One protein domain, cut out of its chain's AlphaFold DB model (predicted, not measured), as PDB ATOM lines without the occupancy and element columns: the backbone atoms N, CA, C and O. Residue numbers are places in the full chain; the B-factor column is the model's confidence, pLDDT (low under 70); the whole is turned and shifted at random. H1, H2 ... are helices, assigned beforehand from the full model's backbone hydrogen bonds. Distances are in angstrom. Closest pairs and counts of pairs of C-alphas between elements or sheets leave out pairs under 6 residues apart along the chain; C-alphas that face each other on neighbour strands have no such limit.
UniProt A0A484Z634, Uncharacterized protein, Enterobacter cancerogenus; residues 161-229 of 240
ATOM      1  N   ARG A 161       8.300 -30.871 -24.008       80.06
ATOM      2  CA  ARG A 161       9.619 -31.007 -23.369       80.06
ATOM      3  C   ARG A 161      10.757 -30.722 -24.344       80.06
ATOM      4  O   ARG A 161      11.568 -29.838 -24.107       80.06
ATOM      5  N   HIS A 162      10.774 -31.411 -25.483       73.31
ATOM      6  CA  HIS A 162      11.855 -31.282 -26.463       73.31
ATOM      7  C   HIS A 162      11.889 -29.915 -27.156       73.31
ATOM      8  O   HIS A 162      12.967 -29.413 -27.480       73.31
ATOM      9  N   TYR A 163      10.727 -29.294 -27.367       77.69
ATOM     10  CA  TYR A 163      10.656 -27.930 -27.880       77.69
ATOM     11  C   TYR A 163      11.188 -26.925 -26.849       77.69
ATOM     12  O   TYR A 163      12.043 -26.103 -27.179       77.69
ATOM     13  N   HIS A 164      10.758 -27.038 -25.590       82.12
ATOM     14  CA  HIS A 164      11.241 -26.210 -24.488       82.12
ATOM     15  C   HIS A 164      12.750 -26.357 -24.274       82.12
ATOM     16  O   HIS A 164      13.440 -25.345 -24.152       82.12
ATOM     17  N   ASP A 165      13.285 -27.581 -24.313       79.62
ATOM     18  CA  ASP A 165      14.725 -27.839 -24.209       79.62
ATOM     19  C   ASP A 165      15.500 -27.097 -25.307       79.62
ATOM     20  O   ASP A 165      16.531 -26.476 -25.050       79.62
ATOM     21  N   ARG A 166      14.985 -27.105 -26.544       75.19
ATOM     22  CA  ARG A 166      15.600 -26.406 -27.682       75.19
ATOM     23  C   ARG A 166      15.541 -24.885 -27.540       75.19
ATOM     24  O   ARG A 166      16.552 -24.224 -27.775       75.19
ATOM     25  N   VAL A 167      14.400 -24.334 -27.124       78.69
ATOM     26  CA  VAL A 167      14.258 -22.895 -26.840       78.69
ATOM     27  C   VAL A 167      15.210 -22.469 -25.719       78.69
ATOM     28  O   VAL A 167      15.892 -21.455 -25.851       78.69
ATOM     29  N   SER A 168      15.317 -23.272 -24.659       79.50
ATOM     30  CA  SER A 168      16.223 -23.039 -23.530       79.50
ATOM     31  C   SER A 168      17.693 -23.038 -23.963       79.50
ATOM     32  O   SER A 168      18.435 -22.116 -23.620       79.50
ATOM     33  N   ILE A 169      18.112 -24.000 -24.800       75.25
ATOM     34  CA  ILE A 169      19.468 -24.018 -25.375       75.25
ATOM     35  C   ILE A 169      19.734 -22.714 -26.127       75.25
ATOM     36  O   ILE A 169      20.724 -22.053 -25.831       75.25
ATOM     37  N   ILE A 170      18.842 -22.299 -27.027       73.12
ATOM     38  CA  ILE A 170      19.007 -21.067 -27.812       73.12
ATOM     39  C   ILE A 170      19.130 -19.845 -26.900       73.12
ATOM     40  O   ILE A 170      20.069 -19.065 -27.056       73.12
ATOM     41  N   GLN A 171      18.241 -19.717 -25.911       70.81
ATOM     42  CA  GLN A 171      18.297 -18.639 -24.923       70.81
ATOM     43  C   GLN A 171      19.623 -18.640 -24.144       70.81
ATOM     44  O   GLN A 171      20.188 -17.576 -23.903       70.81
ATOM     45  N   SER A 172      20.144 -19.819 -23.787       63.78
ATOM     46  CA  SER A 172      21.391 -19.968 -23.022       63.78
ATOM     47  C   SER A 172      22.670 -19.769 -23.849       63.78
ATOM     48  O   SER A 172      23.678 -19.317 -23.311       63.78
ATOM     49  N   THR A 173      22.649 -20.080 -25.153       62.06
ATOM     50  CA  THR A 173      23.826 -20.007 -26.044       62.06
ATOM     51  C   THR A 173      24.055 -18.632 -26.674       62.06
ATOM     52  O   THR A 173      25.079 -18.424 -27.324       62.06
ATOM     53  N   GLY A 174      23.143 -17.684 -26.449       58.50
ATOM     54  CA  GLY A 174      23.287 -16.289 -26.854       58.50
ATOM     55  C   GLY A 174      22.214 -15.829 -27.838       58.50
ATOM     56  O   GLY A 174      21.710 -16.588 -28.665       58.50
ATOM     57  N   THR A 175      21.869 -14.546 -27.740       64.31
ATOM     58  CA  THR A 175      20.983 -13.851 -28.676       64.31
ATOM     59  C   THR A 175      21.571 -13.850 -30.081       64.31
ATOM     60  O   THR A 175      22.764 -13.606 -30.266       64.31
ATOM     61  N   VAL A 176      20.717 -14.092 -31.074       72.06
ATOM     62  CA  VAL A 176      21.079 -13.973 -32.486       72.06
ATOM     63  C   VAL A 176      21.591 -12.547 -32.740       72.06
ATOM     64  O   VAL A 176      20.879 -11.607 -32.383       72.06
ATOM     65  N   PRO A 177      22.805 -12.362 -33.297       75.56
ATOM     66  CA  PRO A 177      23.328 -11.029 -33.579       75.56
ATOM     67  C   PRO A 177      22.417 -10.252 -34.530       75.56
ATOM     68  O   PRO A 177      21.766 -10.844 -35.395       75.56
ATOM     69  N   ASP A 178      22.421  -8.926 -34.413       75.56
ATOM     70  CA  ASP A 178      21.636  -8.061 -35.290       75.56
ATOM     71  C   ASP A 178      21.939  -8.340 -36.770       75.56
ATOM     72  O   ASP A 178      23.095  -8.448 -37.184       75.56
ATOM     73  N   GLY A 179      20.882  -8.470 -37.576       79.00
ATOM     74  CA  GLY A 179      20.982  -8.795 -39.003       79.00
ATOM     75  C   GLY A 179      21.092 -10.290 -39.323       79.00
ATOM     76  O   GLY A 179      21.118 -10.649 -40.500       79.00
ATOM     77  N   TYR A 180      21.106 -11.163 -38.313       79.06
ATOM     78  CA  TYR A 180      21.071 -12.613 -38.486       79.06
ATOM     79  C   TYR A 180      19.734 -13.189 -38.014       79.06
ATOM     80  O   TYR A 180      19.019 -12.601 -37.206       79.06
ATOM     81  N   PHE A 181      19.405 -14.379 -38.507       82.19
ATOM     82  CA  PHE A 181      18.296 -15.192 -38.016       82.19
ATOM     83  C   PHE A 181      18.773 -16.633 -37.836       82.19
ATOM     84  O   PHE A 181      19.792 -17.046 -38.405       82.19
ATOM     85  N   ILE A 182      18.030 -17.418 -37.059       79.88
ATOM     86  CA  ILE A 182      18.271 -18.855 -36.933       79.88
ATOM     87  C   ILE A 182      17.082 -19.624 -37.482       79.88
ATOM     88  O   ILE A 182      15.937 -19.356 -37.137       79.88
ATOM     89  N   VAL A 183      17.373 -20.625 -38.315       82.69
ATOM     90  CA  VAL A 183      16.353 -21.443 -38.990       82.69
ATOM     91  C   VAL A 183      15.374 -22.071 -37.994       82.69
ATOM     92  O   VAL A 183      14.195 -22.168 -38.300       82.69
ATOM     93  N   PHE A 184      15.838 -22.451 -36.797       80.19
ATOM     94  CA  PHE A 184      14.971 -23.007 -35.754       80.19
ATOM     95  C   PHE A 184      13.854 -22.041 -35.329       80.19
ATOM     96  O   PHE A 184      12.708 -22.462 -35.212       80.19
ATOM     97  N   ASN A 185      14.162 -20.753 -35.136       82.25
ATOM     98  CA  ASN A 185      13.156 -19.761 -34.747       82.25
ATOM     99  C   ASN A 185      12.115 -19.575 -35.852       82.25
ATOM    100  O   ASN A 185      10.926 -19.495 -35.560       82.25
ATOM    101  N   GLU A 186      12.550 -19.591 -37.113       85.19
ATOM    102  CA  GLU A 186      11.653 -19.437 -38.263       85.19
ATOM    103  C   GLU A 186      10.678 -20.614 -38.416       85.19
ATOM    104  O   GLU A 186       9.572 -20.443 -38.922       85.19
ATOM    105  N   ILE A 187      11.051 -21.811 -37.947       83.44
ATOM    106  CA  ILE A 187      10.167 -22.988 -37.953       83.44
ATOM    107  C   ILE A 187       9.462 -23.236 -36.619       83.44
ATOM    108  O   ILE A 187       8.747 -24.227 -36.490       83.44
ATOM    109  N   ALA A 188       9.623 -22.363 -35.622       81.25
ATOM    110  CA  ALA A 188       8.988 -22.548 -34.321       81.25
ATOM    111  C   ALA A 188       7.455 -22.607 -34.435       81.25
ATOM    112  O   ALA A 188       6.830 -23.411 -33.749       81.25
ATOM    113  N   GLY A 189       6.858 -21.826 -35.342       80.88
ATOM    114  CA  GLY A 189       5.422 -21.902 -35.637       80.88
ATOM    115  C   GLY A 189       5.004 -23.285 -36.143       80.88
ATOM    116  O   GLY A 189       4.086 -23.881 -35.596       80.88
ATOM    117  N   LEU A 190       5.762 -23.853 -37.088       81.88
ATOM    118  CA  LEU A 190       5.533 -25.216 -37.580       81.88
ATOM    119  C   LEU A 190       5.616 -26.247 -36.442       81.88
ATOM    120  O   LEU A 190       4.807 -27.165 -36.387       81.88
ATOM    121  N   MET A 191       6.571 -26.094 -35.521       78.19
ATOM    122  CA  MET A 191       6.694 -26.975 -34.352       78.19
ATOM    123  C   MET A 191       5.470 -26.907 -33.448       78.19
ATOM    124  O   MET A 191       4.941 -27.943 -33.052       78.19
ATOM    125  N   VAL A 192       5.016 -25.692 -33.140       81.06
ATOM    126  CA  VAL A 192       3.817 -25.454 -32.333       81.06
ATOM    127  C   VAL A 192       2.595 -26.077 -32.998       81.06
ATOM    128  O   VAL A 192       1.835 -26.772 -32.324       81.06
ATOM    129  N   ASP A 193       2.434 -25.901 -34.309       80.31
ATOM    130  CA  ASP A 193       1.319 -26.473 -35.065       80.31
ATOM    131  C   ASP A 193       1.345 -28.006 -35.030       80.31
ATOM    132  O   ASP A 193       0.311 -28.633 -34.809       80.31
ATOM    133  N   LEU A 194       2.523 -28.624 -35.175       75.25
ATOM    134  CA  LEU A 194       2.686 -30.080 -35.110       75.25
ATOM    135  C   LEU A 194       2.369 -30.636 -33.714       75.25
ATOM    136  O   LEU A 194       1.615 -31.604 -33.604       75.25
ATOM    137  N   ILE A 195       2.892 -30.008 -32.653       72.44
ATOM    138  CA  ILE A 195       2.592 -30.385 -31.259       72.44
ATOM    139  C   ILE A 195       1.088 -30.255 -30.995       72.44
ATOM    140  O   ILE A 195       0.467 -31.159 -30.438       72.44
ATOM    141  N   THR A 196       0.490 -29.146 -31.437       72.25
ATOM    142  CA  THR A 196      -0.941 -28.859 -31.255       72.25
ATOM    143  C   THR A 196      -1.822 -29.828 -32.043       72.25
ATOM    144  O   THR A 196      -2.881 -30.222 -31.563       72.25
ATOM    145  N   ALA A 197      -1.367 -30.279 -33.214       68.62
ATOM    146  CA  ALA A 197      -2.026 -31.311 -34.013       68.62
ATOM    147  C   ALA A 197      -1.893 -32.730 -33.421       68.62
ATOM    148  O   ALA A 197      -2.398 -33.686 -34.007       68.62
ATOM    149  N   GLY A 198      -1.237 -32.886 -32.266       61.31
ATOM    150  CA  GLY A 198      -1.104 -34.161 -31.565       61.31
ATOM    151  C   GLY A 198       0.098 -34.998 -31.998       61.31
ATOM    152  O   GLY A 198       0.211 -36.151 -31.576       61.31
ATOM    153  N   LEU A 199       1.016 -34.447 -32.803       65.19
ATOM    154  CA  LEU A 199       2.294 -35.103 -33.062       65.19
ATOM    155  C   LEU A 199       3.158 -34.994 -31.803       65.19
ATOM    156  O   LEU A 199       3.564 -33.901 -31.408       65.19
ATOM    157  N   ALA A 200       3.473 -36.129 -31.178       59.00
ATOM    158  CA  ALA A 200       4.447 -36.138 -30.097       59.00
ATOM    159  C   ALA A 200       5.821 -35.761 -30.660       59.00
ATOM    160  O   ALA A 200       6.437 -36.537 -31.393       59.00
ATOM    161  N   VAL A 201       6.285 -34.564 -30.309       59.88
ATOM    162  CA  VAL A 201       7.607 -34.081 -30.686       59.88
ATOM    163  C   VAL A 201       8.647 -34.737 -29.783       59.88
ATOM    164  O   VAL A 201       8.709 -34.490 -28.584       59.88
ATOM    165  N   ASN A 202       9.477 -35.576 -30.385       61.06
ATOM    166  CA  ASN A 202      10.602 -36.283 -29.787       61.06
ATOM    167  C   ASN A 202      11.850 -36.104 -30.668       61.06
ATOM    168  O   ASN A 202      11.784 -35.502 -31.742       61.06
ATOM    169  N   MET A 203      12.998 -36.642 -30.248       55.03
ATOM    170  CA  MET A 203      14.256 -36.504 -31.003       55.03
ATOM    171  C   MET A 203      14.197 -36.981 -32.469       55.03
ATOM    172  O   MET A 203      15.050 -36.588 -33.258       55.03
ATOM    173  N   TYR A 204      13.200 -37.788 -32.841       56.31
ATOM    174  CA  TYR A 204      13.012 -38.312 -34.197       56.31
ATOM    175  C   TYR A 204      12.021 -37.502 -35.041       56.31
ATOM    176  O   TYR A 204      12.020 -37.616 -36.264       56.31
ATOM    177  N   THR A 205      11.176 -36.689 -34.410       62.06
ATOM    178  CA  THR A 205      10.086 -35.946 -35.066       62.06
ATOM    179  C   THR A 205      10.295 -34.432 -35.054       62.06
ATOM    180  O   THR A 205       9.582 -33.723 -35.760       62.06
ATOM    181  N   VAL A 206      11.301 -33.923 -34.327       67.62
ATOM    182  CA  VAL A 206      11.769 -32.533 -34.460       67.62
ATOM    183  C   VAL A 206      12.420 -32.355 -35.851       67.62
ATOM    184  O   VAL A 206      13.479 -32.928 -36.110       67.62
ATOM    185  N   PRO A 207      11.862 -31.540 -36.763       66.12
ATOM    186  CA  PRO A 207      12.379 -31.320 -38.105       66.12
ATOM    187  C   PRO A 207      13.475 -30.232 -38.155       66.12
ATOM    188  O   PRO A 207      13.652 -29.577 -39.179       66.12
ATOM    189  N   ASP A 208      14.234 -30.002 -37.080       67.19
ATOM    190  CA  ASP A 208      15.247 -28.934 -37.025       67.19
ATOM    191  C   ASP A 208      16.469 -29.246 -37.909       67.19
ATOM    192  O   ASP A 208      16.881 -28.426 -38.737       67.19
ATOM    193  N   ILE A 209      17.015 -30.459 -37.806       69.69
ATOM    194  CA  ILE A 209      18.163 -30.923 -38.594       69.69
ATOM    195  C   ILE A 209      17.785 -31.077 -40.068       69.69
ATOM    196  O   ILE A 209      18.560 -30.693 -40.952       69.69
ATOM    197  N   SER A 210      16.610 -31.643 -40.349       77.12
ATOM    198  CA  SER A 210      16.151 -31.885 -41.718       77.12
ATOM    199  C   SER A 210      15.890 -30.565 -42.445       77.12
ATOM    200  O   SER A 210      16.416 -30.365 -43.546       77.12
ATOM    201  N   VAL A 211      15.196 -29.614 -41.809       80.88
ATOM    202  CA  VAL A 211      14.976 -28.277 -42.376       80.88
ATOM    203  C   VAL A 211      16.291 -27.512 -42.498       80.88
ATOM    204  O   VAL A 211      16.576 -26.968 -43.566       80.88
ATOM    205  N   GLY A 212      17.141 -27.522 -41.467       80.81
ATOM    206  CA  GLY A 212      18.450 -26.866 -41.509       80.81
ATOM    207  C   GLY A 212      19.339 -27.384 -42.645       80.81
ATOM    208  O   GLY A 212      20.016 -26.603 -43.320       80.81
ATOM    209  N   SER A 213      19.298 -28.691 -42.916       80.19
ATOM    210  CA  SER A 213      20.032 -29.325 -44.018       80.19
ATOM    211  C   SER A 213      19.470 -28.943 -45.389       80.19
ATOM    212  O   SER A 213      20.236 -28.636 -46.308       80.19
ATOM    213  N   CYS A 214      18.144 -28.934 -45.543       84.81
ATOM    214  CA  CYS A 214      17.486 -28.484 -46.770       84.81
ATOM    215  C   CYS A 214      17.785 -27.010 -47.062       84.81
ATOM    216  O   CYS A 214      18.157 -26.677 -48.189       84.81
ATOM    217  N   TRP A 215      17.716 -26.154 -46.042       86.19
ATOM    218  CA  TRP A 215      18.073 -24.743 -46.146       86.19
ATOM    219  C   TRP A 215      19.535 -24.548 -46.552       86.19
ATOM    220  O   TRP A 215      19.820 -23.820 -47.500       86.19
ATOM    221  N   ALA A 216      20.470 -25.252 -45.906       85.44
ATOM    222  CA  ALA A 216      21.889 -25.171 -46.249       85.44
ATOM    223  C   ALA A 216      22.153 -25.562 -47.715       85.44
ATOM    224  O   ALA A 216      22.891 -24.873 -48.417       85.44
ATOM    225  N   ARG A 217      21.507 -26.628 -48.204       87.62
ATOM    226  CA  ARG A 217      21.617 -27.055 -49.606       87.62
ATOM    227  C   ARG A 217      21.035 -26.017 -50.567       87.62
ATOM    228  O   ARG A 217      21.627 -25.753 -51.615       87.62
ATOM    229  N   HIS A 218      19.901 -25.414 -50.214       89.19
ATOM    230  CA  HIS A 218      19.307 -24.335 -50.997       89.19
ATOM    231  C   HIS A 218      20.257 -23.131 -51.084       89.19
ATOM    232  O   HIS A 218      20.547 -22.667 -52.185       89.19
ATOM    233  N   TRP A 219      20.822 -22.707 -49.949       88.31
ATOM    234  CA  TRP A 219      21.769 -21.595 -49.857       88.31
ATOM    235  C   TRP A 219      22.971 -21.768 -50.788       88.31
ATOM    236  O   TRP A 219      23.278 -20.882 -51.588       88.31
ATOM    237  N   THR A 220      23.609 -22.942 -50.739       88.50
ATOM    238  CA  THR A 220      24.768 -23.261 -51.580       88.50
ATOM    239  C   THR A 220      24.395 -23.364 -53.056       88.50
ATOM    240  O   THR A 220      25.063 -22.770 -53.896       88.50
ATOM    241  N   SER A 221      23.320 -24.085 -53.394       92.44
ATOM    242  CA  SER A 221      22.944 -24.308 -54.802       92.44
ATOM    243  C   SER A 221      22.516 -23.031 -55.530       92.44
ATOM    244  O   SER A 221      22.640 -22.948 -56.749       92.44
ATOM    245  N   ARG A 222      22.031 -22.029 -54.791       92.19
ATOM    246  CA  ARG A 222      21.628 -20.725 -55.325       92.19
ATOM    247  C   ARG A 222      22.716 -19.654 -55.228       92.19
ATOM    248  O   ARG A 222      22.466 -18.529 -55.646       92.19
ATOM    249  N   GLY A 223      23.896 -19.977 -54.690       89.19
ATOM    250  CA  GLY A 223      24.999 -19.020 -54.550       89.19
ATOM    251  C   GLY A 223      24.647 -17.808 -53.683       89.19
ATOM    252  O   GLY A 223      25.170 -16.720 -53.909       89.19
ATOM    253  N   LEU A 224      23.747 -17.977 -52.706       88.69
ATOM    254  CA  LEU A 224      23.204 -16.867 -51.915       88.69
ATOM    255  C   LEU A 224      24.270 -16.158 -51.074       88.69
ATOM    256  O   LEU A 224      24.102 -14.976 -50.775       88.69
ATOM    257  N   SER A 225      25.396 -16.825 -50.783       89.12
ATOM    258  CA  SER A 225      26.531 -16.206 -50.092       89.12
ATOM    259  C   SER A 225      27.057 -14.951 -50.794       89.12
ATOM    260  O   SER A 225      27.487 -14.021 -50.119       89.12
ATOM    261  N   GLY A 226      26.966 -14.877 -52.128       86.38
ATOM    262  CA  GLY A 226      27.410 -13.703 -52.886       86.38
ATOM    263  C   GLY A 226      26.575 -12.444 -52.632       86.38
ATOM    264  O   GLY A 226      27.091 -11.339 -52.763       86.38
ATOM    265  N   ASN A 227      25.310 -12.609 -52.235       86.19
ATOM    266  CA  ASN A 227      24.374 -11.500 -52.028       86.19
ATOM    267  C   ASN A 227      24.106 -11.226 -50.544       86.19
ATOM    268  O   ASN A 227      23.851 -10.085 -50.169       86.19
ATOM    269  N   PHE A 228      24.141 -12.267 -49.709       84.69
ATOM    270  CA  PHE A 228      23.673 -12.216 -48.323       84.69
ATOM    271  C   PHE A 228      24.739 -12.635 -47.295       84.69
ATOM    272  O   PHE A 228      24.452 -12.664 -46.101       84.69
ATOM    273  N   GLY A 229      25.968 -12.930 -47.734       84.00
ATOM    274  CA  GLY A 229      27.083 -13.327 -46.872       84.00
ATOM    275  C   GLY A 229      27.130 -14.825 -46.559       84.00
ATOM    276  O   GLY A 229      26.219 -15.585 -46.873       84.00
TER     277      GLY A 229
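Overview. This is residues 161 to 229 of the 240 residues of an uncharacterized protein of Enterobacter cancerogenus (UniProt A0A484Z634). This is a loose, elongated set of helices with short H2 near the middle: H1 and H3 lie roughly side by side, running opposite ways, in one half of the long axis, and the longest helix, H4, starts beside H2 and reaches toward the other end, where short H5 forms the tip. Residues 174 to 181, between H1 and H2, stick out as an open loop. The printed part has 69 residues, with named helices in the order H1, H2, H3, H4, H5 and no named strand; the class is all helix. The whole is loose, with a radius of gyration of the C-alphas of 13.8 A and spans of 40 by 25 by 17 A.

Along the chain. Find C-alpha 161 at (9.619, -31.007, -23.369); from there H1 runs through residues 161 to 173, 18.2 A from first to last C-alpha. Go on to H2, residues 183 to 186, and then to H3, residues 188 to 196, 12.2 A long. H4, residues 208 to 221, begins at C-alpha 208, printed at (15.247, -28.934, -37.025), and is 19.9 A long. The last helix is H5, residues 225 to 228; look for C-alpha 228 at (23.673, -12.216, -48.323).

Arrangement. Begin at H1, which is close to H3 but not clearly touching it: their closest C-alphas, those of Tyr 163 and Met 191, are 7.6 A apart. These two stand at a shallow tilt of 20 degrees and run opposite ways. H1 and H2 are near each other, with 5 pairs of C-alphas within 10 A. H2 and H3 meet only through their link. H2 touches H4, which meets it with residues 208 to 212 alone; the closest C-alphas are those of Phe 184 and Asp 208, 6.1 A apart. H4 and H5 are close but not clearly touching, with the C-alphas of Trp 219 and Ser 225 closest at 7.2 A. Look for apart pairs too, among them H1 and H4, and H3 and H4. In H1, H3 and H4 every O i to N i+4 pair is within hydrogen-bond range, while H2 and H5 are too short for such a pair.

Size, cuts and confidence. The C-alphas of Gly 198 and Gly 226 are the two farthest apart, at 41.1 A. The printed part has no cut. The link from H3 to H4, with 11 residues, is long; the link from H1 to H2 is short, and those from H2 to H3 and from H4 to H5 are tight. Residues 171 to 181, of which 171 to 173 belong to H1, stand free, and so do residues 220 to 227, of which 225 to 227 belong to H5. The mean pLDDT of the printed part is 76.7, and you will find values under 70 at residues 172 to 175 and 197 to 209.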